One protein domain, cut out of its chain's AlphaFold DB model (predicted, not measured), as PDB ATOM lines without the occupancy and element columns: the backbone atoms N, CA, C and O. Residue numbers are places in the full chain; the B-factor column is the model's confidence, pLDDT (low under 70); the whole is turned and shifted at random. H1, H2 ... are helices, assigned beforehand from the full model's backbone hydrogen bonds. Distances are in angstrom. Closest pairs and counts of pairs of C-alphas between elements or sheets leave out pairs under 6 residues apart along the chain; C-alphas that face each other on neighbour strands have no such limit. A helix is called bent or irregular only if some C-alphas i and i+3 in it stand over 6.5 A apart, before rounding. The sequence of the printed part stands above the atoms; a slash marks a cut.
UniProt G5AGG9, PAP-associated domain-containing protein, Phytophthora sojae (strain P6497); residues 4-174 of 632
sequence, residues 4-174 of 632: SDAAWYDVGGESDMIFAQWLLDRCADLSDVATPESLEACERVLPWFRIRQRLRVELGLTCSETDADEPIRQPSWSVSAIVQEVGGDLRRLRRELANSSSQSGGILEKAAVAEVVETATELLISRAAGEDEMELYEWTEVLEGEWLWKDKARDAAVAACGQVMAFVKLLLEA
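This is residues 4 to 174 of the 632 residues of the protein "PAP-associated domain-containing protein" of Phytophthora sojae (strain P6497) (UniProt G5AGG9). Five helices, H3 to H7, make an up-and-down bundle, each running against the one before it in the chain, with H5 in the middle. H1 and H2 pack at one end of this bundle, and a long loop, residues 59 to 78, leads from H3 to H4. The printed part has 171 residues with seven named helices, H1 to H7 in chain order, and no named strand: the class is all helix. It is compact, with a radius of gyration of the C-alphas of 16.9 A and spans of 56 by 44 by 26 A.

H1, residues 7 to 12, touches residues 39 to 46 of H3, residues 39 to 58; the closest C-alphas, of Ala 7 and Leu 39, are 4.8 A apart. The hub is H5, residues 107 to 127, touching four helices. Its residues 107 to 108 touch residues 26 to 30 of H2, residues 17 to 30, closest at the C-alphas of Cys 27 and Leu 108, 7.3 A. H3 touches H5 the same way at a shallow tilt of 16 degrees, closest at the C-alphas of Arg 52 and Val 116, 5.2 A. H4, residues 79 to 99, forms a helical hairpin with H5, touching it with residues 79 to 86 alone; the closest C-alphas, of Val 79 and Leu 124, are 5.8 A apart. H6, residues 130 to 143, touches H4, closest at the C-alphas of Val 83 and Trp 139, 5.9 A. H7, residues 152 to 173, forms a helical hairpin with H6, closest at the C-alphas of Thr 140 and Cys 161, 5.3 A, and touches H5 at those of Ala 114 and Ala 153, 4.3 A. Every O i to N i+4 pair is within hydrogen-bond range in H1, H2, H4, H5 and H7, against 14 of 16 in H3 and 8 of 10 in H6.

H1 begins at C-alpha 7 (10.481, 25.388, -8.557), and H7, 30.8 A long, ends at C-alpha 173 (2.023, 69.224, 16.097). H3 measures 29.0 A, H4 29.6 A and H5 30.9 A. H3 is only just irregular, with C-alphas 44 and 47 6.7 A apart; H6 is irregular, with C-alphas 131 and 134 7.8 A apart.

The farthest C-alphas, of Asp 5 and Glu 173, are 56.6 A apart. The printed part has no cut, and the link from H3 to H4 is long. Its mean pLDDT is 77.1, with 43 residues under 70, among them 61 to 75 and 97 to 105.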
ATOM      1  N   SER A   4       4.168  19.232  -8.010       62.06
ATOM      2  CA  SER A   4       5.341  18.857  -7.222       62.06
ATOM      3  C   SER A   4       6.670  19.052  -7.956       62.06
ATOM      4  O   SER A   4       7.706  19.066  -7.309       62.06
ATOM      5  N   ASP A   5       6.654  19.199  -9.286       64.69
ATOM      6  CA  ASP A   5       7.857  19.420 -10.102       64.69
ATOM      7  C   ASP A   5       8.186  20.920 -10.272       64.69
ATOM      8  O   ASP A   5       9.112  21.282 -11.002       64.69
ATOM      9  N   ALA A   6       7.390  21.820  -9.681       69.44
ATOM     10  CA  ALA A   6       7.550  23.260  -9.848       69.44
ATOM     11  C   ALA A   6       8.585  23.847  -8.875       69.44
ATOM     12  O   ALA A   6       8.612  23.511  -7.695       69.44
ATOM     13  N   ALA A   7       9.381  24.815  -9.336       73.12
ATOM     14  CA  ALA A   7      10.481  25.388  -8.557       73.12
ATOM     15  C   ALA A   7      10.048  26.036  -7.224       73.12
ATOM     16  O   ALA A   7      10.797  26.031  -6.250       73.12
ATOM     17  N   TRP A   8       8.828  26.575  -7.145       75.00
ATOM     18  CA  TRP A   8       8.277  27.111  -5.895       75.00
ATOM     19  C   TRP A   8       7.917  26.019  -4.874       75.00
ATOM     20  O   TRP A   8       7.942  26.298  -3.675       75.00
ATOM     21  N   TYR A   9       7.604  24.800  -5.329       70.38
ATOM     22  CA  TYR A   9       7.260  23.657  -4.477       70.38
ATOM     23  C   TYR A   9       8.500  23.154  -3.724       70.38
ATOM     24  O   TYR A   9       8.444  22.936  -2.515       70.38
ATOM     25  N   ASP A  10       9.644  23.093  -4.410       69.69
ATOM     26  CA  ASP A  10      10.931  22.715  -3.812       69.69
ATOM     27  C   ASP A  10      11.433  23.742  -2.781       69.69
ATOM     28  O   ASP A  10      12.032  23.382  -1.768       69.69
ATOM     29  N   VAL A  11      11.179  25.034  -3.020       67.69
ATOM     30  CA  VAL A  11      11.706  26.140  -2.197       67.69
ATOM     31  C   VAL A  11      10.813  26.456  -0.994       67.69
ATOM     32  O   VAL A  11      11.317  26.732   0.096       67.69
ATOM     33  N   GLY A  12       9.488  26.416  -1.168       60.19
ATOM     34  CA  GLY A  12       8.515  26.658  -0.095       60.19
ATOM     35  C   GLY A  12       8.462  25.544   0.955       60.19
ATOM     36  O   GLY A  12       8.059  25.799   2.090       60.19
ATOM     37  N   GLY A  13       8.937  24.343   0.603       60.91
ATOM     38  CA  GLY A  13       8.701  23.104   1.339       60.91
ATOM     39  C   GLY A  13       7.372  22.462   0.933       60.91
ATOM     40  O   GLY A  13       6.483  23.139   0.410       60.91
ATOM     41  N   GLU A  14       7.233  21.149   1.170       42.75
ATOM     42  CA  GLU A  14       5.995  20.412   0.880       42.75
ATOM     43  C   GLU A  14       4.794  21.186   1.457       42.75
ATOM     44  O   GLU A  14       4.682  21.363   2.671       42.75
ATOM     45  N   SER A  15       3.861  21.601   0.591       50.66
ATOM     46  CA  SER A  15       2.552  22.208   0.922       50.66
ATOM     47  C   SER A  15       2.445  23.712   1.262       50.66
ATOM     48  O   SER A  15       1.374  24.114   1.716       50.66
ATOM     49  N   ASP A  16       3.418  24.591   0.968       66.88
ATOM     50  CA  ASP A  16       3.193  26.057   1.108       66.88
ATOM     51  C   ASP A  16       2.334  26.634  -0.045       66.88
ATOM     52  O   ASP A  16       2.772  27.399  -0.911       66.88
ATOM     53  N   MET A  17       1.061  26.229  -0.071       68.25
ATOM     54  CA  MET A  17       0.066  26.675  -1.051       68.25
ATOM     55  C   MET A  17      -0.227  28.178  -0.950       68.25
ATOM     56  O   MET A  17      -0.705  28.771  -1.916       68.25
ATOM     57  N   ILE A  18       0.060  28.806   0.195       72.06
ATOM     58  CA  ILE A  18      -0.147  30.243   0.404       72.06
ATOM     59  C   ILE A  18       0.934  31.026  -0.338       72.06
ATOM     60  O   ILE A  18       0.609  31.982  -1.049       72.06
ATOM     61  N   PHE A  19       2.197  30.604  -0.222       79.56
ATOM     62  CA  PHE A  19       3.278  31.152  -1.033       79.56
ATOM     63  C   PHE A  19       2.993  30.959  -2.523       79.56
ATOM     64  O   PHE A  19       3.096  31.918  -3.285       79.56
ATOM     65  N   ALA A  20       2.548  29.764  -2.925       74.19
ATOM     66  CA  ALA A  20       2.211  29.462  -4.313       74.19
ATOM     67  C   ALA A  20       1.095  30.367  -4.862       74.19
ATOM     68  O   ALA A  20       1.247  30.961  -5.929       74.19
ATOM     69  N   GLN A  21      -0.008  30.526  -4.122       76.75
ATOM     70  CA  GLN A  21      -1.119  31.389  -4.526       76.75
ATOM     71  C   GLN A  21      -0.676  32.852  -4.636       76.75
ATOM     72  O   GLN A  21      -0.934  33.504  -5.645       76.75
ATOM     73  N   TRP A  22       0.037  33.358  -3.624       82.81
ATOM     74  CA  TRP A  22       0.543  34.731  -3.626       82.81
ATOM     75  C   TRP A  22       1.509  34.984  -4.792       82.81
ATOM     76  O   TRP A  22       1.433  36.027  -5.446       82.81
ATOM     77  N   LEU A  23       2.386  34.019  -5.075       79.25
ATOM     78  CA  LEU A  23       3.339  34.068  -6.176       79.25
ATOM     79  C   LEU A  23       2.619  34.136  -7.531       79.25
ATOM     80  O   LEU A  23       2.926  35.007  -8.349       79.25
ATOM     81  N   LEU A  24       1.640  33.256  -7.752       76.25
ATOM     82  CA  LEU A  24       0.879  33.170  -8.999       76.25
ATOM     83  C   LEU A  24       0.042  34.425  -9.268       76.25
ATOM     84  O   LEU A  24       0.084  34.940 -10.387       76.25
ATOM     85  N   ASP A  25      -0.648  34.956  -8.254       76.00
ATOM     86  CA  ASP A  25      -1.448  36.183  -8.379       76.00
ATOM     87  C   ASP A  25      -0.586  37.355  -8.877       76.00
ATOM     88  O   ASP A  25      -0.981  38.117  -9.761       76.00
ATOM     89  N   ARG A  26       0.648  37.469  -8.372       76.44
ATOM     90  CA  ARG A  26       1.564  38.548  -8.764       76.44
ATOM     91  C   ARG A  26       2.261  38.322 -10.089       76.44
ATOM     92  O   ARG A  26       2.503  39.294 -10.803       76.44
ATOM     93  N   CYS A  27       2.540  37.076 -10.452       76.94
ATOM     94  CA  CYS A  27       3.035  36.760 -11.789       76.94
ATOM     95  C   CYS A  27       1.984  37.102 -12.858       76.94
ATOM     96  O   CYS A  27       2.340  37.652 -13.900       76.94
ATOM     97  N   ALA A  28       0.695  36.870 -12.572       70.25
ATOM     98  CA  ALA A  28      -0.406  37.289 -13.437       70.25
ATOM     99  C   ALA A  28      -0.494  38.822 -13.559       70.25
ATOM    100  O   ALA A  28      -0.520  39.344 -14.674       70.25
ATOM    101  N   ASP A  29      -0.447  39.549 -12.436       71.62
ATOM    102  CA  ASP A  29      -0.507  41.020 -12.419       71.62
ATOM    103  C   ASP A  29       0.688  41.690 -13.120       71.62
ATOM    104  O   ASP A  29       0.555  42.759 -13.720       71.62
ATOM    105  N   LEU A  30       1.878  41.090 -13.021       71.81
ATOM    106  CA  LEU A  30       3.128  41.637 -13.560       71.81
ATOM    107  C   LEU A  30       3.481  41.084 -14.947       71.81
ATOM    108  O   LEU A  30       4.483  41.505 -15.522       71.81
ATOM    109  N   SER A  31       2.667  40.171 -15.493       70.00
ATOM    110  CA  SER A  31       2.952  39.442 -16.742       70.00
ATOM    111  C   SER A  31       4.308  38.709 -16.729       70.00
ATOM    112  O   SER A  31       4.931  38.520 -17.773       70.00
ATOM    113  N   ASP A  32       4.769  38.291 -15.548       67.88
ATOM    114  CA  ASP A  32       6.068  37.647 -15.320       67.88
ATOM    115  C   ASP A  32       5.885  36.128 -15.175       67.88
ATOM    116  O   ASP A  32       5.858  35.568 -14.082       67.88
ATOM    117  N   VAL A  33       5.689  35.456 -16.312       64.75
ATOM    118  CA  VAL A  33       5.319  34.028 -16.361       64.75
ATOM    119  C   VAL A  33       6.514  33.098 -16.085       64.75
ATOM    120  O   VAL A  33       6.321  31.938 -15.749       64.75
ATOM    121  N   ALA A  34       7.751  33.597 -16.195       66.44
ATOM    122  CA  ALA A  34       8.970  32.790 -16.056       66.44
ATOM    123  C   ALA A  34       9.421  32.596 -14.597       66.44
ATOM    124  O   ALA A  34      10.197  31.692 -14.293       66.44
ATOM    125  N   THR A  35       8.955  33.450 -13.684       70.06
ATOM    126  CA  THR A  35       9.410  33.460 -12.289       70.06
ATOM    127  C   THR A  35       9.025  32.203 -11.484       70.06
ATOM    128  O   THR A  35       9.903  31.677 -10.798       70.06
ATOM    129  N   PRO A  36       7.798  31.646 -11.588       69.62
ATOM    130  CA  PRO A  36       7.420  30.408 -10.889       69.62
ATOM    131  C   PRO A  36       8.202  29.162 -11.333       69.62
ATOM    132  O   PRO A  36       8.221  28.162 -10.618       69.62
ATOM    133  N   GLU A  37       8.834  29.212 -12.507       70.19
ATOM    134  CA  GLU A  37       9.645  28.124 -13.071       70.19
ATOM    135  C   GLU A  37      11.144  28.272 -12.736       70.19
ATOM    136  O   GLU A  37      11.933  27.365 -12.996       70.19
ATOM    137  N   SER A  38      11.558  29.398 -12.137       81.38
ATOM    138  CA  SER A  38      12.951  29.674 -11.772       81.38
ATOM    139  C   SER A  38      13.199  29.443 -10.281       81.38
ATOM    140  O   SER A  38      12.712  30.195  -9.432       81.38
ATOM    141  N   LEU A  39      14.030  28.444  -9.966       78.75
ATOM    142  CA  LEU A  39      14.436  28.118  -8.592       78.75
ATOM    143  C   LEU A  39      15.100  29.311  -7.898       78.75
ATOM    144  O   LEU A  39      14.662  29.731  -6.832       78.75
ATOM    145  N   GLU A  40      16.079  29.934  -8.555       78.12
ATOM    146  CA  GLU A  40      16.787  31.092  -8.002       78.12
ATOM    147  C   GLU A  40      15.857  32.291  -7.750       78.12
ATOM    148  O   GLU A  40      16.061  33.053  -6.807       78.12
ATOM    149  N   ALA A  41      14.839  32.502  -8.594       75.56
ATOM    150  CA  ALA A  41      13.882  33.586  -8.389       75.56
ATOM    151  C   ALA A  41      12.948  33.300  -7.205       75.56
ATOM    152  O   ALA A  41      12.693  34.199  -6.402       75.56
ATOM    153  N   CYS A  42      12.499  32.052  -7.051       78.94
ATOM    154  CA  CYS A  42      11.706  31.622  -5.902       78.94
ATOM    155  C   CYS A  42      12.498  31.746  -4.589       78.94
ATOM    156  O   CYS A  42      11.974  32.285  -3.612       78.94
ATOM    157  N   GLU A  43      13.773  31.342  -4.577       81.75
ATOM    158  CA  GLU A  43      14.664  31.456  -3.410       81.75
ATOM    159  C   GLU A  43      14.899  32.908  -2.981       81.75
ATOM    160  O   GLU A  43      14.962  33.193  -1.783       81.75
ATOM    161  N   ARG A  44      14.980  33.847  -3.932       80.62
ATOM    162  CA  ARG A  44      15.119  35.281  -3.625       80.62
ATOM    163  C   ARG A  44      13.844  35.902  -3.056       80.62
ATOM    164  O   ARG A  44      13.920  36.793  -2.213       80.62
ATOM    165  N   VAL A  45      12.668  35.459  -3.503       83.44
ATOM    166  CA  VAL A  45      11.382  36.080  -3.138       83.44
ATOM    167  C   VAL A  45      10.786  35.501  -1.851       83.44
ATOM    168  O   VAL A  45      10.154  36.236  -1.087       83.44
ATOM    169  N   LEU A  46      11.010  34.214  -1.567       83.69
ATOM    170  CA  LEU A  46      10.452  33.535  -0.393       83.69
ATOM    171  C   LEU A  46      10.766  34.239   0.951       83.69
ATOM    172  O   LEU A  46       9.847  34.382   1.765       83.69
ATOM    173  N   PRO A  47      11.994  34.735   1.220       85.38
ATOM    174  CA  PRO A  47      12.284  35.470   2.452       85.38
ATOM    175  C   PRO A  47      11.407  36.717   2.629       85.38
ATOM    176  O   PRO A  47      10.859  36.935   3.710       85.38
ATOM    177  N   TRP A  48      11.198  37.496   1.561       88.62
ATOM    178  CA  TRP A  48      10.348  38.693   1.590       88.62
ATOM    179  C   TRP A  48       8.882  38.345   1.840       88.62
ATOM    180  O   TRP A  48       8.215  39.014   2.631       88.62
ATOM    181  N   PHE A  49       8.391  37.264   1.228       86.00
ATOM    182  CA  PHE A  49       7.054  36.743   1.501       86.00
ATOM    183  C   PHE A  49       6.876  36.378   2.984       86.00
ATOM    184  O   PHE A  49       5.903  36.810   3.607       86.00
ATOM    185  N   ARG A  50       7.840  35.666   3.584       85.75
ATOM    186  CA  ARG A  50       7.793  35.283   5.007       85.75
ATOM    187  C   ARG A  50       7.833  36.494   5.941       85.75
ATOM    188  O   ARG A  50       7.037  36.564   6.880       85.75
ATOM    189  N   ILE A  51       8.698  37.476   5.668       87.31
ATOM    190  CA  ILE A  51       8.748  38.740   6.426       87.31
ATOM    191  C   ILE A  51       7.396  39.455   6.346       87.31
ATOM    192  O   ILE A  51       6.832  39.847   7.368       87.31
ATOM    193  N   ARG A  52       6.829  39.572   5.142       87.62
ATOM    194  CA  ARG A  52       5.513  40.178   4.924       87.62
ATOM    195  C   ARG A  52       4.406  39.446   5.679       87.62
ATOM    196  O   ARG A  52       3.556  40.092   6.284       87.62
ATOM    197  N   GLN A  53       4.386  38.116   5.651       83.88
ATOM    198  CA  GLN A  53       3.384  37.325   6.368       83.88
ATOM    199  C   GLN A  53       3.478  37.566   7.877       83.88
ATOM    200  O   GLN A  53       2.456  37.817   8.519       83.88
ATOM    201  N   ARG A  54       4.697  37.611   8.425       85.12
ATOM    202  CA  ARG A  54       4.935  37.952   9.832       85.12
ATOM    203  C   ARG A  54       4.445  39.364  10.172       85.12
ATOM    204  O   ARG A  54       3.723  39.531  11.150       85.12
ATOM    205  N   LEU A  55       4.744  40.357   9.333       86.19
ATOM    206  CA  LEU A  55       4.254  41.734   9.489       86.19
ATOM    207  C   LEU A  55       2.721  41.826   9.464       86.19
ATOM    208  O   LEU A  55       2.123  42.548  10.260       86.19
ATOM    209  N   ARG A  56       2.062  41.070   8.581       83.19
ATOM    210  CA  ARG A  56       0.595  41.017   8.517       83.19
ATOM    211  C   ARG A  56      -0.011  40.389   9.770       83.19
ATOM    212  O   ARG A  56      -1.010  40.904  10.266       83.19
ATOM    213  N   VAL A  57       0.597  39.333  10.309       80.19
ATOM    214  CA  VAL A  57       0.188  38.749  11.599       80.19
ATOM    215  C   VAL A  57       0.347  39.770  12.728       80.19
ATOM    216  O   VAL A  57      -0.574  39.940  13.524       80.19
ATOM    217  N   GLU A  58       1.453  40.517  12.752       82.00
ATOM    218  CA  GLU A  58       1.692  41.598  13.719       82.00
ATOM    219  C   GLU A  58       0.651  42.734  13.624       82.00
ATOM    220  O   GLU A  58       0.228  43.275  14.648       82.00
ATOM    221  N   LEU A  59       0.172  43.051  12.417       75.19
ATOM    222  CA  LEU A  59      -0.944  43.979  12.180       75.19
ATOM    223  C   LEU A  59      -2.327  43.383  12.521       75.19
ATOM    224  O   LEU A  59      -3.330  44.097  12.480       75.19
ATOM    225  N   GLY A  60      -2.412  42.087  12.838       71.81
ATOM    226  CA  GLY A  60      -3.675  41.372  13.039       71.81
ATOM    227  C   GLY A  60      -4.451  41.091  11.745       71.81
ATOM    228  O   GLY A  60      -5.647  40.807  11.795       71.81
ATOM    229  N   LEU A  61      -3.788  41.174  10.588       67.62
ATOM    230  CA  LEU A  61      -4.325  40.900   9.255       67.62
ATOM    231  C   LEU A  61      -4.061  39.430   8.880       67.62
ATOM    232  O   LEU A  61      -3.220  39.142   8.028       67.62
ATOM    233  N   THR A  62      -4.736  38.469   9.518       56.75
ATOM    234  CA  THR A  62      -4.578  37.058   9.125       56.75
ATOM    235  C   THR A  62      -5.186  36.812   7.742       56.75
ATOM    236  O   THR A  62      -6.313  37.236   7.472       56.75
ATOM    237  N   CYS A  63      -4.460  36.107   6.865       43.12
ATOM    238  CA  CYS A  63      -5.088  35.426   5.731       43.12
ATOM    239  C   CYS A  63      -6.082  34.395   6.283       43.12
ATOM    240  O   CYS A  63      -5.859  33.813   7.345       43.12
ATOM    241  N   SER A  64      -7.205  34.228   5.596       42.22
ATOM    242  CA  SER A  64      -8.198  33.202   5.902       42.22
ATOM    243  C   SER A  64      -7.553  31.825   6.069       42.22
ATOM    244  O   SER A  64      -6.707  31.473   5.260       42.22
ATOM    245  N   GLU A  65      -8.018  31.093   7.086       42.34
ATOM    246  CA  GLU A  65      -8.040  29.627   7.197       42.34
ATOM    247  C   GLU A  65      -6.802  28.876   6.674       42.34
ATOM    248  O   GLU A  65      -6.725  28.614   5.487       42.34
ATOM    249  N   THR A  66      -5.916  28.485   7.604       42.25
ATOM    250  CA  THR A  66      -5.176  27.200   7.728       42.25
ATOM    251  C   THR A  66      -3.726  27.407   8.166       42.25
ATOM    252  O   THR A  66      -2.859  27.682   7.352       42.25
ATOM    253  N   ASP A  67      -3.495  27.255   9.469       33.00
ATOM    254  CA  ASP A  67      -2.511  26.316  10.019       33.00
ATOM    255  C   ASP A  67      -2.946  26.033  11.457       33.00
ATOM    256  O   ASP A  67      -2.891  26.892  12.336       33.00
ATOM    257  N   ALA A  68      -3.528  24.854  11.669       36.00
ATOM    258  CA  ALA A  68      -4.148  24.481  12.937       36.00
ATOM    259  C   ALA A  68      -3.132  24.071  14.022       36.00
ATOM    260  O   ALA A  68      -3.557  23.827  15.149       36.00
ATOM    261  N   ASP A  69      -1.829  24.038  13.713       35.97
ATOM    262  CA  ASP A  69      -0.805  23.465  14.599       35.97
ATOM    263  C   ASP A  69       0.380  24.389  14.951       35.97
ATOM    264  O   ASP A  69       1.188  24.016  15.803       35.97
ATOM    265  N   GLU A  70       0.473  25.619  14.424       39.12
ATOM    266  CA  GLU A  70       1.386  26.613  15.013       39.12
ATOM    267  C   GLU A  70       0.667  27.424  16.103       39.12
ATOM    268  O   GLU A  70      -0.404  27.992  15.860       39.12
ATOM    269  N   PRO A  71       1.224  27.522  17.329       39.88
ATOM    270  CA  PRO A  71       0.639  28.366  18.356       39.88
ATOM    271  C   PRO A  71       0.617  29.800  17.833       39.88
ATOM    272  O   PRO A  71       1.675  30.365  17.566       39.88
ATOM    273  N   ILE A  72      -0.586  30.374  17.699       46.56
ATOM    274  CA  ILE A  72      -0.817  31.774  17.323       46.56
ATOM    275  C   ILE A  72       0.086  32.646  18.204       46.56
ATOM    276  O   ILE A  72      -0.237  32.918  19.365       46.56
ATOM    277  N   ARG A  73       1.252  33.047  17.682       50.81
ATOM    278  CA  ARG A  73       2.156  33.946  18.395       50.81
ATOM    279  C   ARG A  73       1.429  35.277  18.509       50.81
ATOM    280  O   ARG A  73       1.001  35.846  17.507       50.81
ATOM    281  N   GLN A  74       1.224  35.734  19.740       55.59
ATOM    282  CA  GLN A  74       0.618  37.039  19.970       55.59
ATOM    283  C   GLN A  74       1.526  38.122  19.365       55.59
ATOM    284  O   GLN A  74       2.742  38.016  19.532       55.59
ATOM    285  N   PRO A  75       0.965  39.143  18.691       63.44
ATOM    286  CA  PRO A  75       1.738  40.262  18.157       63.44
ATOM    287  C   PRO A  75       2.615  40.880  19.250       63.44
ATOM    288  O   PRO A  75       2.091  41.255  20.303       63.44
ATOM    289  N   SER A  76       3.928  40.964  19.029       72.50
ATOM    290  CA  SER A  76       4.877  41.361  20.079       72.50
ATOM    291  C   SER A  76       6.024  42.254  19.611       72.50
ATOM    292  O   SER A  76       6.874  42.608  20.428       72.50
ATOM    293  N   TRP A  77       6.110  42.603  18.326       84.50
ATOM    294  CA  TRP A  77       7.213  43.436  17.842       84.50
ATOM    295  C   TRP A  77       7.117  44.882  18.352       84.50
ATOM    296  O   TRP A  77       6.153  45.596  18.065       84.50
ATOM    297  N   SER A  78       8.141  45.327  19.085       88.06
ATOM    298  CA  SER A  78       8.337  46.743  19.414       88.06
ATOM    299  C   SER A  78       8.774  47.536  18.180       88.06
ATOM    300  O   SER A  78       9.199  46.956  17.180       88.06
ATOM    301  N   VAL A  79       8.705  48.867  18.253       88.75
ATOM    302  CA  VAL A  79       9.159  49.758  17.170       88.75
ATOM    303  C   VAL A  79      10.630  49.501  16.836       88.75
ATOM    304  O   VAL A  79      10.957  49.218  15.684       88.75
ATOM    305  N   SER A  80      11.492  49.456  17.856       91.31
ATOM    306  CA  SER A  80      12.912  49.123  17.698       91.31
ATOM    307  C   SER A  80      13.134  47.739  17.066       91.31
ATOM    308  O   SER A  80      13.960  47.600  16.166       91.31
ATOM    309  N   ALA A  81      12.352  46.718  17.449       90.62
ATOM    310  CA  ALA A  81      12.465  45.383  16.855       90.62
ATOM    311  C   ALA A  81      12.105  45.370  15.358       90.62
ATOM    312  O   ALA A  81      12.759  44.676  14.585       90.62
ATOM    313  N   ILE A  82      11.113  46.163  14.933       91.62
ATOM    314  CA  ILE A  82      10.750  46.298  13.511       91.62
ATOM    315  C   ILE A  82      11.916  46.908  12.726       91.62
ATOM    316  O   ILE A  82      12.312  46.363  11.694       91.62
ATOM    317  N   VAL A  83      12.485  48.010  13.228       93.06
ATOM    318  CA  VAL A  83      13.617  48.695  12.581       93.06
ATOM    319  C   VAL A  83      14.848  47.790  12.522       93.06
ATOM    320  O   VAL A  83      15.522  47.741  11.496       93.06
ATOM    321  N   GLN A  84      15.117  47.020  13.576       91.94
ATOM    322  CA  GLN A  84      16.264  46.115  13.624       91.94
ATOM    323  C   GLN A  84      16.097  44.876  12.739       91.94
ATOM    324  O   GLN A  84      16.995  44.590  11.949       91.94
ATOM    325  N   GLU A  85      14.984  44.142  12.854       90.50
ATOM    326  CA  GLU A  85      14.765  42.907  12.088       90.50
ATOM    327  C   GLU A  85      14.556  43.240  10.600       90.50
ATOM    328  O   GLU A  85      15.369  42.865   9.756       90.50
ATOM    329  N   VAL A  86      13.524  44.027  10.271       91.94
ATOM    330  CA  VAL A  86      13.185  44.327   8.868       91.94
ATOM    331  C   VAL A  86      14.205  45.277   8.245       91.94
ATOM    332  O   VAL A  86      14.637  45.078   7.109       91.94
ATOM    333  N   GLY A  87      14.634  46.304   8.984       89.81
ATOM    334  CA  GLY A  87      15.646  47.231   8.483       89.81
ATOM    335  C   GLY A  87      17.016  46.569   8.333       89.81
ATOM    336  O   GLY A  87      17.754  46.900   7.405       89.81
ATOM    337  N   GLY A  88      17.344  45.578   9.169       89.62
ATOM    338  CA  GLY A  88      18.534  44.742   9.022       89.62
ATOM    339  C   GLY A  88      18.550  43.962   7.705       89.62
ATOM    340  O   GLY A  88      19.559  43.997   6.990       89.62
ATOM    341  N   ASP A  89      17.430  43.332   7.348       88.75
ATOM    342  CA  ASP A  89      17.276  42.601   6.085       88.75
ATOM    343  C   ASP A  89      17.349  43.536   4.868       88.75
ATOM    344  O   ASP A  89      18.060  43.250   3.901       88.75
ATOM    345  N   LEU A  90      16.722  44.715   4.937       88.06
ATOM    346  CA  LEU A  90      16.828  45.743   3.893       88.06
ATOM    347  C   LEU A  90      18.269  46.265   3.733       88.06
ATOM    348  O   LEU A  90      18.771  46.390   2.615       88.06
ATOM    349  N   ARG A  91      18.994  46.506   4.836       87.88
ATOM    350  CA  ARG A  91      20.421  46.891   4.805       87.88
ATOM    351  C   ARG A  91      21.306  45.779   4.253       87.88
ATOM    352  O   ARG A  91      22.327  46.059   3.618       87.88
ATOM    353  N   ARG A  92      20.980  44.517   4.534       86.50
ATOM    354  CA  ARG A  92      21.673  43.367   3.951       86.50
ATOM    355  C   ARG A  92      21.469  43.344   2.440       86.50
ATOM    356  O   ARG A  92      22.472  43.316   1.730       86.50
ATOM    357  N   LEU A  93      20.228  43.484   1.971       81.81
ATOM    358  CA  LEU A  93      19.910  43.572   0.545       81.81
ATOM    359  C   LEU A  93      20.686  44.712  -0.126       81.81
ATOM    360  O   LEU A  93      21.348  44.508  -1.141       81.81
ATOM    361  N   ARG A  94      20.703  45.901   0.491       78.81
ATOM    362  CA  ARG A  94      21.480  47.057   0.017       78.81
ATOM    363  C   ARG A  94      22.965  46.736  -0.184       78.81
ATOM    364  O   ARG A  94      23.553  47.171  -1.173       78.81
ATOM    365  N   ARG A  95      23.587  45.989   0.738       80.25
ATOM    366  CA  ARG A  95      25.003  45.582   0.639       80.25
ATOM    367  C   ARG A  95      25.236  44.542  -0.452       80.25
ATOM    368  O   ARG A  95      26.221  44.646  -1.175       80.25
ATOM    369  N   GLU A  96      24.351  43.558  -0.570       76.69
ATOM    370  CA  GLU A  96      24.423  42.534  -1.618       76.69
ATOM    371  C   GLU A  96      24.324  43.179  -3.011       76.69
ATOM    372  O   GLU A  96      25.141  42.889  -3.884       76.69
ATOM    373  N   LEU A  97      23.431  44.161  -3.173       69.31
ATOM    374  CA  LEU A  97      23.268  44.914  -4.418       69.31
ATOM    375  C   LEU A  97      24.462  45.804  -4.760       69.31
ATOM    376  O   LEU A  97      24.864  45.857  -5.919       69.31
ATOM    377  N   ALA A  98      25.059  46.471  -3.768       67.88
ATOM    378  CA  ALA A  98      26.253  47.291  -3.979       67.88
ATOM    379  C   ALA A  98      27.463  46.469  -4.464       67.88
ATOM    380  O   ALA A  98      28.330  46.999  -5.156       67.88
ATOM    381  N   ASN A  99      27.510  45.179  -4.115       68.25
ATOM    382  CA  ASN A  99      28.573  44.259  -4.515       68.25
ATOM    383  C   ASN A  99      28.287  43.542  -5.848       68.25
ATOM    384  O   ASN A  99      29.209  42.989  -6.450       68.25
ATOM    385  N   SER A 100      27.038  43.541  -6.324       63.91
ATOM    386  CA  SER A 100      26.660  42.950  -7.610       63.91
ATOM    387  C   SER A 100      26.841  43.950  -8.757       63.91
ATOM    388  O   SER A 100      26.281  45.043  -8.742       63.91
ATOM    389  N   SER A 101      27.591  43.580  -9.798       52.81
ATOM    390  CA  SER A 101      27.719  44.380 -11.028       52.81
ATOM    391  C   SER A 101      26.458  44.352 -11.910       52.81
ATOM    392  O   SER A 101      26.362  45.113 -12.871       52.81
ATOM    393  N   SER A 102      25.476  43.506 -11.583       53.03
ATOM    394  CA  SER A 102      24.177  43.399 -12.251       53.03
ATOM    395  C   SER A 102      23.072  44.090 -11.440       53.03
ATOM    396  O   SER A 102      22.556  43.536 -10.476       53.03
ATOM    397  N   GLN A 103      22.652  45.279 -11.873       52.12
ATOM    398  CA  GLN A 103      21.522  46.058 -11.328       52.12
ATOM    399  C   GLN A 103      20.123  45.433 -11.586       52.12
ATOM    400  O   GLN A 103      19.149  46.149 -11.826       52.12
ATOM    401  N   SER A 104      19.971  44.108 -11.586       52.19
ATOM    402  CA  SER A 104      18.725  43.459 -12.024       52.19
ATOM    403  C   SER A 104      18.222  42.406 -11.039       52.19
ATOM    404  O   SER A 104      18.344  41.211 -11.292       52.19
ATOM    405  N   GLY A 105      17.604  42.843  -9.941       58.69
ATOM    406  CA  GLY A 105      16.600  42.011  -9.271       58.69
ATOM    407  C   GLY A 105      15.390  41.840 -10.182       58.69
ATOM    408  O   GLY A 105      15.051  42.754 -10.949       58.69
ATOM    409  N   GLY A 106      14.764  40.664 -10.128       72.19
ATOM    410  CA  GLY A 106      13.572  40.355 -10.921       72.19
ATOM    411  C   GLY A 106      12.408  41.281 -10.561       72.19
ATOM    412  O   GLY A 106      12.323  41.759  -9.432       72.19
ATOM    413  N   ILE A 107      11.502  41.549 -11.506       75.94
ATOM    414  CA  ILE A 107      10.362  42.470 -11.318       75.94
ATOM    415  C   ILE A 107       9.526  42.068 -10.091       75.94
ATOM    416  O   ILE A 107       9.092  42.932  -9.326       75.94
ATOM    417  N   LEU A 108       9.371  40.763  -9.858       78.88
ATOM    418  CA  LEU A 108       8.647  40.226  -8.712       78.88
ATOM    419  C   LEU A 108       9.321  40.511  -7.360       78.88
ATOM    420  O   LEU A 108       8.645  40.904  -6.413       78.88
ATOM    421  N   GLU A 109      10.642  40.362  -7.259       81.12
ATOM    422  CA  GLU A 109      11.384  40.634  -6.019       81.12
ATOM    423  C   GLU A 109      11.239  42.101  -5.603       81.12
ATOM    424  O   GLU A 109      11.002  42.407  -4.437       81.12
ATOM    425  N   LYS A 110      11.255  43.015  -6.579       81.25
ATOM    426  CA  LYS A 110      10.985  44.440  -6.347       81.25
ATOM    427  C   LYS A 110       9.587  44.666  -5.783       81.25
ATOM    428  O   LYS A 110       9.422  45.452  -4.855       81.25
ATOM    429  N   ALA A 111       8.583  43.991  -6.341       83.44
ATOM    430  CA  ALA A 111       7.210  44.082  -5.856       83.44
ATOM    431  C   ALA A 111       7.071  43.513  -4.432       83.44
ATOM    432  O   ALA A 111       6.393  44.116  -3.604       83.44
ATOM    433  N   ALA A 112       7.763  42.413  -4.123       86.75
ATOM    434  CA  ALA A 112       7.782  41.821  -2.788       86.75
ATOM    435  C   ALA A 112       8.421  42.760  -1.752       86.75
ATOM    436  O   ALA A 112       7.849  42.984  -0.685       86.75
ATOM    437  N   VAL A 113       9.568  43.364  -2.089       88.44
ATOM    438  CA  VAL A 113      10.229  44.377  -1.250       88.44
ATOM    439  C   VAL A 113       9.319  45.589  -1.041       88.44
ATOM    440  O   VAL A 113       9.199  46.057   0.087       88.44
ATOM    441  N   ALA A 114       8.636  46.068  -2.089       88.38
ATOM    442  CA  ALA A 114       7.682  47.174  -1.981       88.38
ATOM    443  C   ALA A 114       6.579  46.875  -0.947       88.38
ATOM    444  O   ALA A 114       6.343  47.678  -0.049       88.38
ATOM    445  N   GLU A 115       5.971  45.686  -1.008       89.62
ATOM    446  CA  GLU A 115       4.939  45.270  -0.049       89.62
ATOM    447  C   GLU A 115       5.468  45.145   1.385       89.62
ATOM    448  O   GLU A 115       4.758  45.483   2.333       89.62
ATOM    449  N   VAL A 116       6.701  44.657   1.563       91.50
ATOM    450  CA  VAL A 116       7.345  44.586   2.882       91.50
ATOM    451  C   VAL A 116       7.570  45.985   3.442       91.50
ATOM    452  O   VAL A 116       7.219  46.226   4.593       91.50
ATOM    453  N   VAL A 117       8.090  46.914   2.634       91.88
ATOM    454  CA  VAL A 117       8.310  48.312   3.033       91.88
ATOM    455  C   VAL A 117       6.995  48.985   3.424       91.88
ATOM    456  O   VAL A 117       6.926  49.604   4.487       91.88
ATOM    457  N   GLU A 118       5.941  48.830   2.621       90.56
ATOM    458  CA  GLU A 118       4.608  49.373   2.914       90.56
ATOM    459  C   GLU A 118       4.039  48.801   4.221       90.56
ATOM    460  O   GLU A 118       3.651  49.556   5.115       90.56
ATOM    461  N   THR A 119       4.051  47.472   4.372       89.69
ATOM    462  CA  THR A 119       3.468  46.792   5.543       89.69
ATOM    463  C   THR A 119       4.264  47.085   6.821       89.69
ATOM    464  O   THR A 119       3.679  47.301   7.883       89.69
ATOM    465  N   ALA A 120       5.597  47.121   6.736       92.62
ATOM    466  CA  ALA A 120       6.464  47.451   7.865       92.62
ATOM    467  C   ALA A 120       6.282  48.903   8.302       92.62
ATOM    468  O   ALA A 120       6.160  49.166   9.496       92.62
ATOM    469  N   THR A 121       6.186  49.831   7.346       92.19
ATOM    470  CA  THR A 121       5.944  51.248   7.641       92.19
ATOM    471  C   THR A 121       4.580  51.450   8.296       92.19
ATOM    472  O   THR A 121       4.478  52.187   9.275       92.19
ATOM    473  N   GLU A 122       3.536  50.757   7.826       88.56
ATOM    474  CA  GLU A 122       2.220  50.805   8.470       88.56
ATOM    475  C   GLU A 122       2.276  50.292   9.915       88.56
ATOM    476  O   GLU A 122       1.742  50.937  10.823       88.56
ATOM    477  N   LEU A 123       2.932  49.150  10.142       88.38
ATOM    478  CA  LEU A 123       3.084  48.573  11.475       88.38
ATOM    479  C   LEU A 123       3.847  49.516  12.407       88.38
ATOM    480  O   LEU A 123       3.403  49.757  13.531       88.38
ATOM    481  N   LEU A 124       4.944  50.088  11.915       90.56
ATOM    482  CA  LEU A 124       5.793  51.013  12.648       90.56
ATOM    483  C   LEU A 124       5.004  52.262  13.065       90.56
ATOM    484  O   LEU A 124       4.901  52.549  14.255       90.56
ATOM    485  N   ILE A 125       4.330  52.929  12.122       88.75
ATOM    486  CA  ILE A 125       3.483  54.104  12.400       88.75
ATOM    487  C   ILE A 125       2.298  53.746  13.312       88.75
ATOM    488  O   ILE A 125       1.823  54.579  14.079       88.75
ATOM    489  N   SER A 126       1.783  52.514  13.251       82.38
ATOM    490  CA  SER A 126       0.668  52.099  14.110       82.38
ATOM    491  C   SER A 126       1.036  51.999  15.593       82.38
ATOM    492  O   SER A 126       0.141  52.141  16.427       82.38
ATOM    493  N   ARG A 127       2.320  51.776  15.907       84.31
ATOM    494  CA  ARG A 127       2.822  51.530  17.267       84.31
ATOM    495  C   ARG A 127       3.652  52.673  17.830       84.31
ATOM    496  O   ARG A 127       3.611  52.875  19.037       84.31
ATOM    497  N   ALA A 128       4.369  53.391  16.972       86.38
ATOM    498  CA  ALA A 128       5.285  54.435  17.396       86.38
ATOM    499  C   ALA A 128       4.586  55.550  18.181       86.38
ATOM    500  O   ALA A 128       3.434  55.909  17.914       86.38
ATOM    501  N   ALA A 129       5.299  56.099  19.152       82.31
ATOM    502  CA  ALA A 129       4.935  57.264  19.938       82.31
ATOM    503  C   ALA A 129       6.038  58.329  19.829       82.31
ATOM    504  O   ALA A 129       7.016  58.160  19.107       82.31
ATOM    505  N   GLY A 130       5.876  59.454  20.533       78.50
ATOM    506  CA  GLY A 130       6.862  60.544  20.506       78.50
ATOM    507  C   GLY A 130       8.257  60.143  21.000       78.50
ATOM    508  O   GLY A 130       9.230  60.783  20.634       78.50
ATOM    509  N   GLU A 131       8.361  59.081  21.799       84.25
ATOM    510  CA  GLU A 131       9.640  58.549  22.287       84.25
ATOM    511  C   GLU A 131      10.423  57.751  21.233       84.25
ATOM    512  O   GLU A 131      11.640  57.653  21.349       84.25
ATOM    513  N   ASP A 132       9.758  57.261  20.181       88.38
ATOM    514  CA  ASP A 132      10.368  56.462  19.106       88.38
ATOM    515  C   ASP A 132      10.883  57.329  17.935       88.38
ATOM    516  O   ASP A 132      11.011  56.866  16.798       88.38
ATOM    517  N   GLU A 133      11.110  58.628  18.163       89.38
ATOM    518  CA  GLU A 133      11.541  59.576  17.126       89.38
ATOM    519  C   GLU A 133      12.842  59.126  16.444       89.38
ATOM    520  O   GLU A 133      12.960  59.192  15.219       89.38
ATOM    521  N   MET A 134      13.797  58.602  17.216       91.56
ATOM    522  CA  MET A 134      15.075  58.119  16.688       91.56
ATOM    523  C   MET A 134      14.896  56.898  15.783       91.56
ATOM    524  O   MET A 134      15.466  56.856  14.695       91.56
ATOM    525  N   GLU A 135      14.076  55.933  16.193       94.19
ATOM    526  CA  GLU A 135      13.745  54.740  15.418       94.19
ATOM    527  C   GLU A 135      13.005  55.094  14.120       94.19
ATOM    528  O   GLU A 135      13.243  54.483  13.076       94.19
ATOM    529  N   LEU A 136      12.127  56.102  14.158       92.62
ATOM    530  CA  LEU A 136      11.439  56.623  12.974       92.62
ATOM    531  C   LEU A 136      12.434  57.202  11.963       92.62
ATOM    532  O   LEU A 136      12.350  56.883  10.774       92.62
ATOM    533  N   TYR A 137      13.400  58.005  12.419       93.56
ATOM    534  CA  TYR A 137      14.460  58.522  11.552       93.56
ATOM    535  C   TYR A 137      15.366  57.405  11.028       93.56
ATOM    536  O   TYR A 137      15.621  57.347   9.824       93.56
ATOM    537  N   GLU A 138      15.771  56.462  11.878       93.94
ATOM    538  CA  GLU A 138      16.568  55.302  11.465       93.94
ATOM    539  C   GLU A 138      15.854  54.487  10.373       93.94
ATOM    540  O   GLU A 138      16.484  54.048   9.408       93.94
ATOM    541  N   TRP A 139      14.531  54.324  10.466       94.69
ATOM    542  CA  TRP A 139      13.740  53.682   9.417       94.69
ATOM    543  C   TRP A 139      13.789  54.453   8.093       94.69
ATOM    544  O   TRP A 139      13.950  53.845   7.034       94.69
ATOM    545  N   THR A 140      13.704  55.787   8.124       92.50
ATOM    546  CA  THR A 140      13.856  56.590   6.899       92.50
ATOM    547  C   THR A 140      15.251  56.456   6.294       92.50
ATOM    548  O   THR A 140      15.361  56.244   5.090       92.50
ATOM    549  N   GLU A 141      16.312  56.442   7.106       91.12
ATOM    550  CA  GLU A 141      17.688  56.250   6.627       91.12
ATOM    551  C   GLU A 141      17.902  54.877   5.974       91.12
ATOM    552  O   GLU A 141      18.657  54.744   5.004       91.12
ATOM    553  N   VAL A 142      17.229  53.838   6.489       89.81
ATOM    554  CA  VAL A 142      17.223  52.505   5.870       89.81
ATOM    555  C   VAL A 142      16.667  52.587   4.452       89.81
ATOM    556  O   VAL A 142      17.274  52.029   3.537       89.81
ATOM    557  N   LEU A 143      15.538  53.274   4.274       89.12
ATOM    558  CA  LEU A 143      14.809  53.362   3.008       89.12
ATOM    559  C   LEU A 143      15.400  54.378   2.023       89.12
ATOM    560  O   LEU A 143      15.165  54.279   0.819       89.12
ATOM    561  N   GLU A 144      16.178  55.345   2.500       83.62
ATOM    562  CA  GLU A 144      16.788  56.366   1.657       83.62
ATOM    563  C   GLU A 144      17.925  55.821   0.770       83.62
ATOM    564  O   GLU A 144      18.749  54.979   1.152       83.62
ATOM    565  N   GLY A 145      17.995  56.363  -0.450       70.44
ATOM    566  CA  GLY A 145      19.063  56.123  -1.421       70.44
ATOM    567  C   GLY A 145      18.613  55.417  -2.704       70.44
ATOM    568  O   GLY A 145      17.562  54.792  -2.778       70.44
ATOM    569  N   GLU A 146      19.447  55.496  -3.744       66.06
ATOM    570  CA  GLU A 146      19.164  54.944  -5.085       66.06
ATOM    571  C   GLU A 146      19.351  53.417  -5.192       66.06
ATOM    572  O   GLU A 146      19.387  52.863  -6.290       66.06
ATOM    573  N   TRP A 147      19.504  52.728  -4.057       73.75
ATOM    574  CA  TRP A 147      19.729  51.283  -4.000       73.75
ATOM    575  C   TRP A 147      18.431  50.482  -4.160       73.75
ATOM    576  O   TRP A 147      18.469  49.341  -4.620       73.75
ATOM    577  N   LEU A 148      17.286  51.084  -3.821       68.19
ATOM    578  CA  LEU A 148      15.983  50.545  -4.181       68.19
ATOM    579  C   LEU A 148      15.793  50.693  -5.687       68.19
ATOM    580  O   LEU A 148      15.923  51.771  -6.269       68.19
ATOM    581  N   TRP A 149      15.509  49.560  -6.312       67.19
ATOM    582  CA  TRP A 149      15.313  49.425  -7.743       67.19
ATOM    583  C   TRP A 149      14.325  50.466  -8.293       67.19
ATOM    584  O   TRP A 149      13.376  50.843  -7.606       67.19
ATOM    585  N   LYS A 150      14.492  50.865  -9.564       67.31
ATOM    586  CA  LYS A 150      13.477  51.645 -10.300       67.31
ATOM    587  C   LYS A 150      12.090  50.987 -10.177       67.31
ATOM    588  O   LYS A 150      12.003  49.775  -9.970       67.31
ATOM    589  N   ASP A 151      11.045  51.793 -10.362       73.31
ATOM    590  CA  ASP A 151       9.630  51.400 -10.336       73.31
ATOM    591  C   ASP A 151       9.068  51.239  -8.903       73.31
ATOM    592  O   ASP A 151       9.469  51.959  -7.985       73.31
ATOM    593  N   LYS A 152       8.128  50.305  -8.698       77.38
ATOM    594  CA  LYS A 152       7.256  50.217  -7.508       77.38
ATOM    595  C   LYS A 152       7.981  50.228  -6.157       77.38
ATOM    596  O   LYS A 152       7.459  50.783  -5.202       77.38
ATOM    597  N   ALA A 153       9.163  49.624  -6.056       79.56
ATOM    598  CA  ALA A 153       9.906  49.546  -4.796       79.56
ATOM    599  C   ALA A 153      10.489  50.896  -4.360       79.56
ATOM    600  O   ALA A 153      10.401  51.256  -3.187       79.56
ATOM    601  N   ARG A 154      11.056  51.661  -5.303       84.38
ATOM    602  CA  ARG A 154      11.504  53.032  -5.040       84.38
ATOM    603  C   ARG A 154      10.318  53.922  -4.696       84.38
ATOM    604  O   ARG A 154      10.411  54.691  -3.746       84.38
ATOM    605  N   ASP A 155       9.217  53.796  -5.433       85.50
ATOM    606  CA  ASP A 155       8.006  54.580  -5.174       85.50
ATOM    607  C   ASP A 155       7.440  54.280  -3.776       85.50
ATOM    608  O   ASP A 155       7.125  55.208  -3.031       85.50
ATOM    609  N   ALA A 156       7.401  53.003  -3.377       87.00
ATOM    610  CA  ALA A 156       6.990  52.569  -2.043       87.00
ATOM    611  C   ALA A 156       7.904  53.122  -0.940       87.00
ATOM    612  O   ALA A 156       7.410  53.622   0.066       87.00
ATOM    613  N   ALA A 157       9.226  53.098  -1.131       87.81
ATOM    614  CA  ALA A 157      10.175  53.647  -0.165       87.81
ATOM    615  C   ALA A 157      10.068  55.172  -0.025       87.81
ATOM    616  O   ALA A 157      10.015  55.686   1.090       87.81
ATOM    617  N   VAL A 158       9.958  55.903  -1.140       88.81
ATOM    618  CA  VAL A 158       9.741  57.360  -1.121       88.81
ATOM    619  C   VAL A 158       8.416  57.696  -0.432       88.81
ATOM    620  O   VAL A 158       8.363  58.606   0.400       88.81
ATOM    621  N   ALA A 159       7.353  56.946  -0.732       89.00
ATOM    622  CA  ALA A 159       6.063  57.100  -0.072       89.00
ATOM    623  C   ALA A 159       6.155  56.801   1.432       89.00
ATOM    624  O   ALA A 159       5.619  57.569   2.231       89.00
ATOM    625  N   ALA A 160       6.862  55.741   1.826       90.50
ATOM    626  CA  ALA A 160       7.084  55.363   3.216       90.50
ATOM    627  C   ALA A 160       7.860  56.438   3.993       90.50
ATOM    628  O   ALA A 160       7.390  56.868   5.046       90.50
ATOM    629  N   CYS A 161       8.969  56.959   3.453       91.25
ATOM    630  CA  CYS A 161       9.685  58.085   4.061       91.25
ATOM    631  C   CYS A 161       8.768  59.304   4.221       91.25
ATOM    632  O   CYS A 161       8.704  59.905   5.293       91.25
ATOM    633  N   GLY A 162       7.987  59.635   3.187       89.44
ATOM    634  CA  GLY A 162       7.003  60.717   3.253       89.44
ATOM    635  C   GLY A 162       5.939  60.508   4.338       89.44
ATOM    636  O   GLY A 162       5.568  61.462   5.024       89.44
ATOM    637  N   GLN A 163       5.464  59.273   4.526       89.38
ATOM    638  CA  GLN A 163       4.504  58.920   5.577       89.38
ATOM    639  C   GLN A 163       5.111  59.034   6.976       89.38
ATOM    640  O   GLN A 163       4.478  59.621   7.852       89.38
ATOM    641  N   VAL A 164       6.330  58.533   7.179       91.06
ATOM    642  CA  VAL A 164       7.029  58.612   8.469       91.06
ATOM    643  C   VAL A 164       7.312  60.059   8.845       91.06
ATOM    644  O   VAL A 164       6.945  60.483   9.936       91.06
ATOM    645  N   MET A 165       7.837  60.863   7.921       90.19
ATOM    646  CA  MET A 165       8.070  62.289   8.169       90.19
ATOM    647  C   MET A 165       6.770  63.044   8.466       90.19
ATOM    648  O   MET A 165       6.721  63.914   9.337       90.19
ATOM    649  N   ALA A 166       5.682  62.693   7.778       86.94
ATOM    650  CA  ALA A 166       4.364  63.232   8.077       86.94
ATOM    651  C   ALA A 166       3.840  62.807   9.460       86.94
ATOM    652  O   ALA A 166       3.113  63.579  10.086       86.94
ATOM    653  N   PHE A 167       4.176  61.601   9.920       88.94
ATOM    654  CA  PHE A 167       3.813  61.086  11.237       88.94
ATOM    655  C   PHE A 167       4.612  61.756  12.351       88.94
ATOM    656  O   PHE A 167       3.996  62.255  13.285       88.94
ATOM    657  N   VAL A 168       5.932  61.892  12.200       88.38
ATOM    658  CA  VAL A 168       6.776  62.677  13.115       88.38
ATOM    659  C   VAL A 168       6.228  64.099  13.240       88.38
ATOM    660  O   VAL A 168       5.969  64.578  14.342       88.38
ATOM    661  N   LYS A 169       5.916  64.747  12.110       87.19
ATOM    662  CA  LYS A 169       5.280  66.070  12.112       87.19
ATOM    663  C   LYS A 169       3.932  66.077  12.843       87.19
ATOM    664  O   LYS A 169       3.655  67.018  13.576       87.19
ATOM    665  N   LEU A 170       3.092  65.057  12.649       85.31
ATOM    666  CA  LEU A 170       1.813  64.947  13.354       85.31
ATOM    667  C   LEU A 170       2.012  64.807  14.868       85.31
ATOM    668  O   LEU A 170       1.242  65.408  15.605       85.31
ATOM    669  N   LEU A 171       3.009  64.045  15.323       82.75
ATOM    670  CA  LEU A 171       3.326  63.904  16.746       82.75
ATOM    671  C   LEU A 171       3.829  65.219  17.351       82.75
ATOM    672  O   LEU A 171       3.389  65.585  18.434       82.75
ATOM    673  N   LEU A 172       4.685  65.953  16.633       81.44
ATOM    674  CA  LEU A 172       5.191  67.263  17.062       81.44
ATOM    675  C   LEU A 172       4.101  68.341  17.101       81.44
ATOM    676  O   LEU A 172       4.121  69.218  17.958       81.44
ATOM    677  N   GLU A 173       3.159  68.297  16.157       80.44
ATOM    678  CA  GLU A 173       2.023  69.224  16.097       80.44
ATOM    679  C   GLU A 173       0.833  68.776  16.956       80.44
ATOM    680  O   GLU A 173      -0.148  69.517  17.057       80.44
ATOM    681  N   ALA A 174       0.861  67.564  17.518       78.44
ATOM    682  CA  ALA A 174      -0.242  67.067  18.320       78.44
ATOM    683  C   ALA A 174      -0.373  67.909  19.596       78.44
ATOM    684  O   ALA A 174       0.636  68.227  20.229       78.44
TER     685      ALA A 174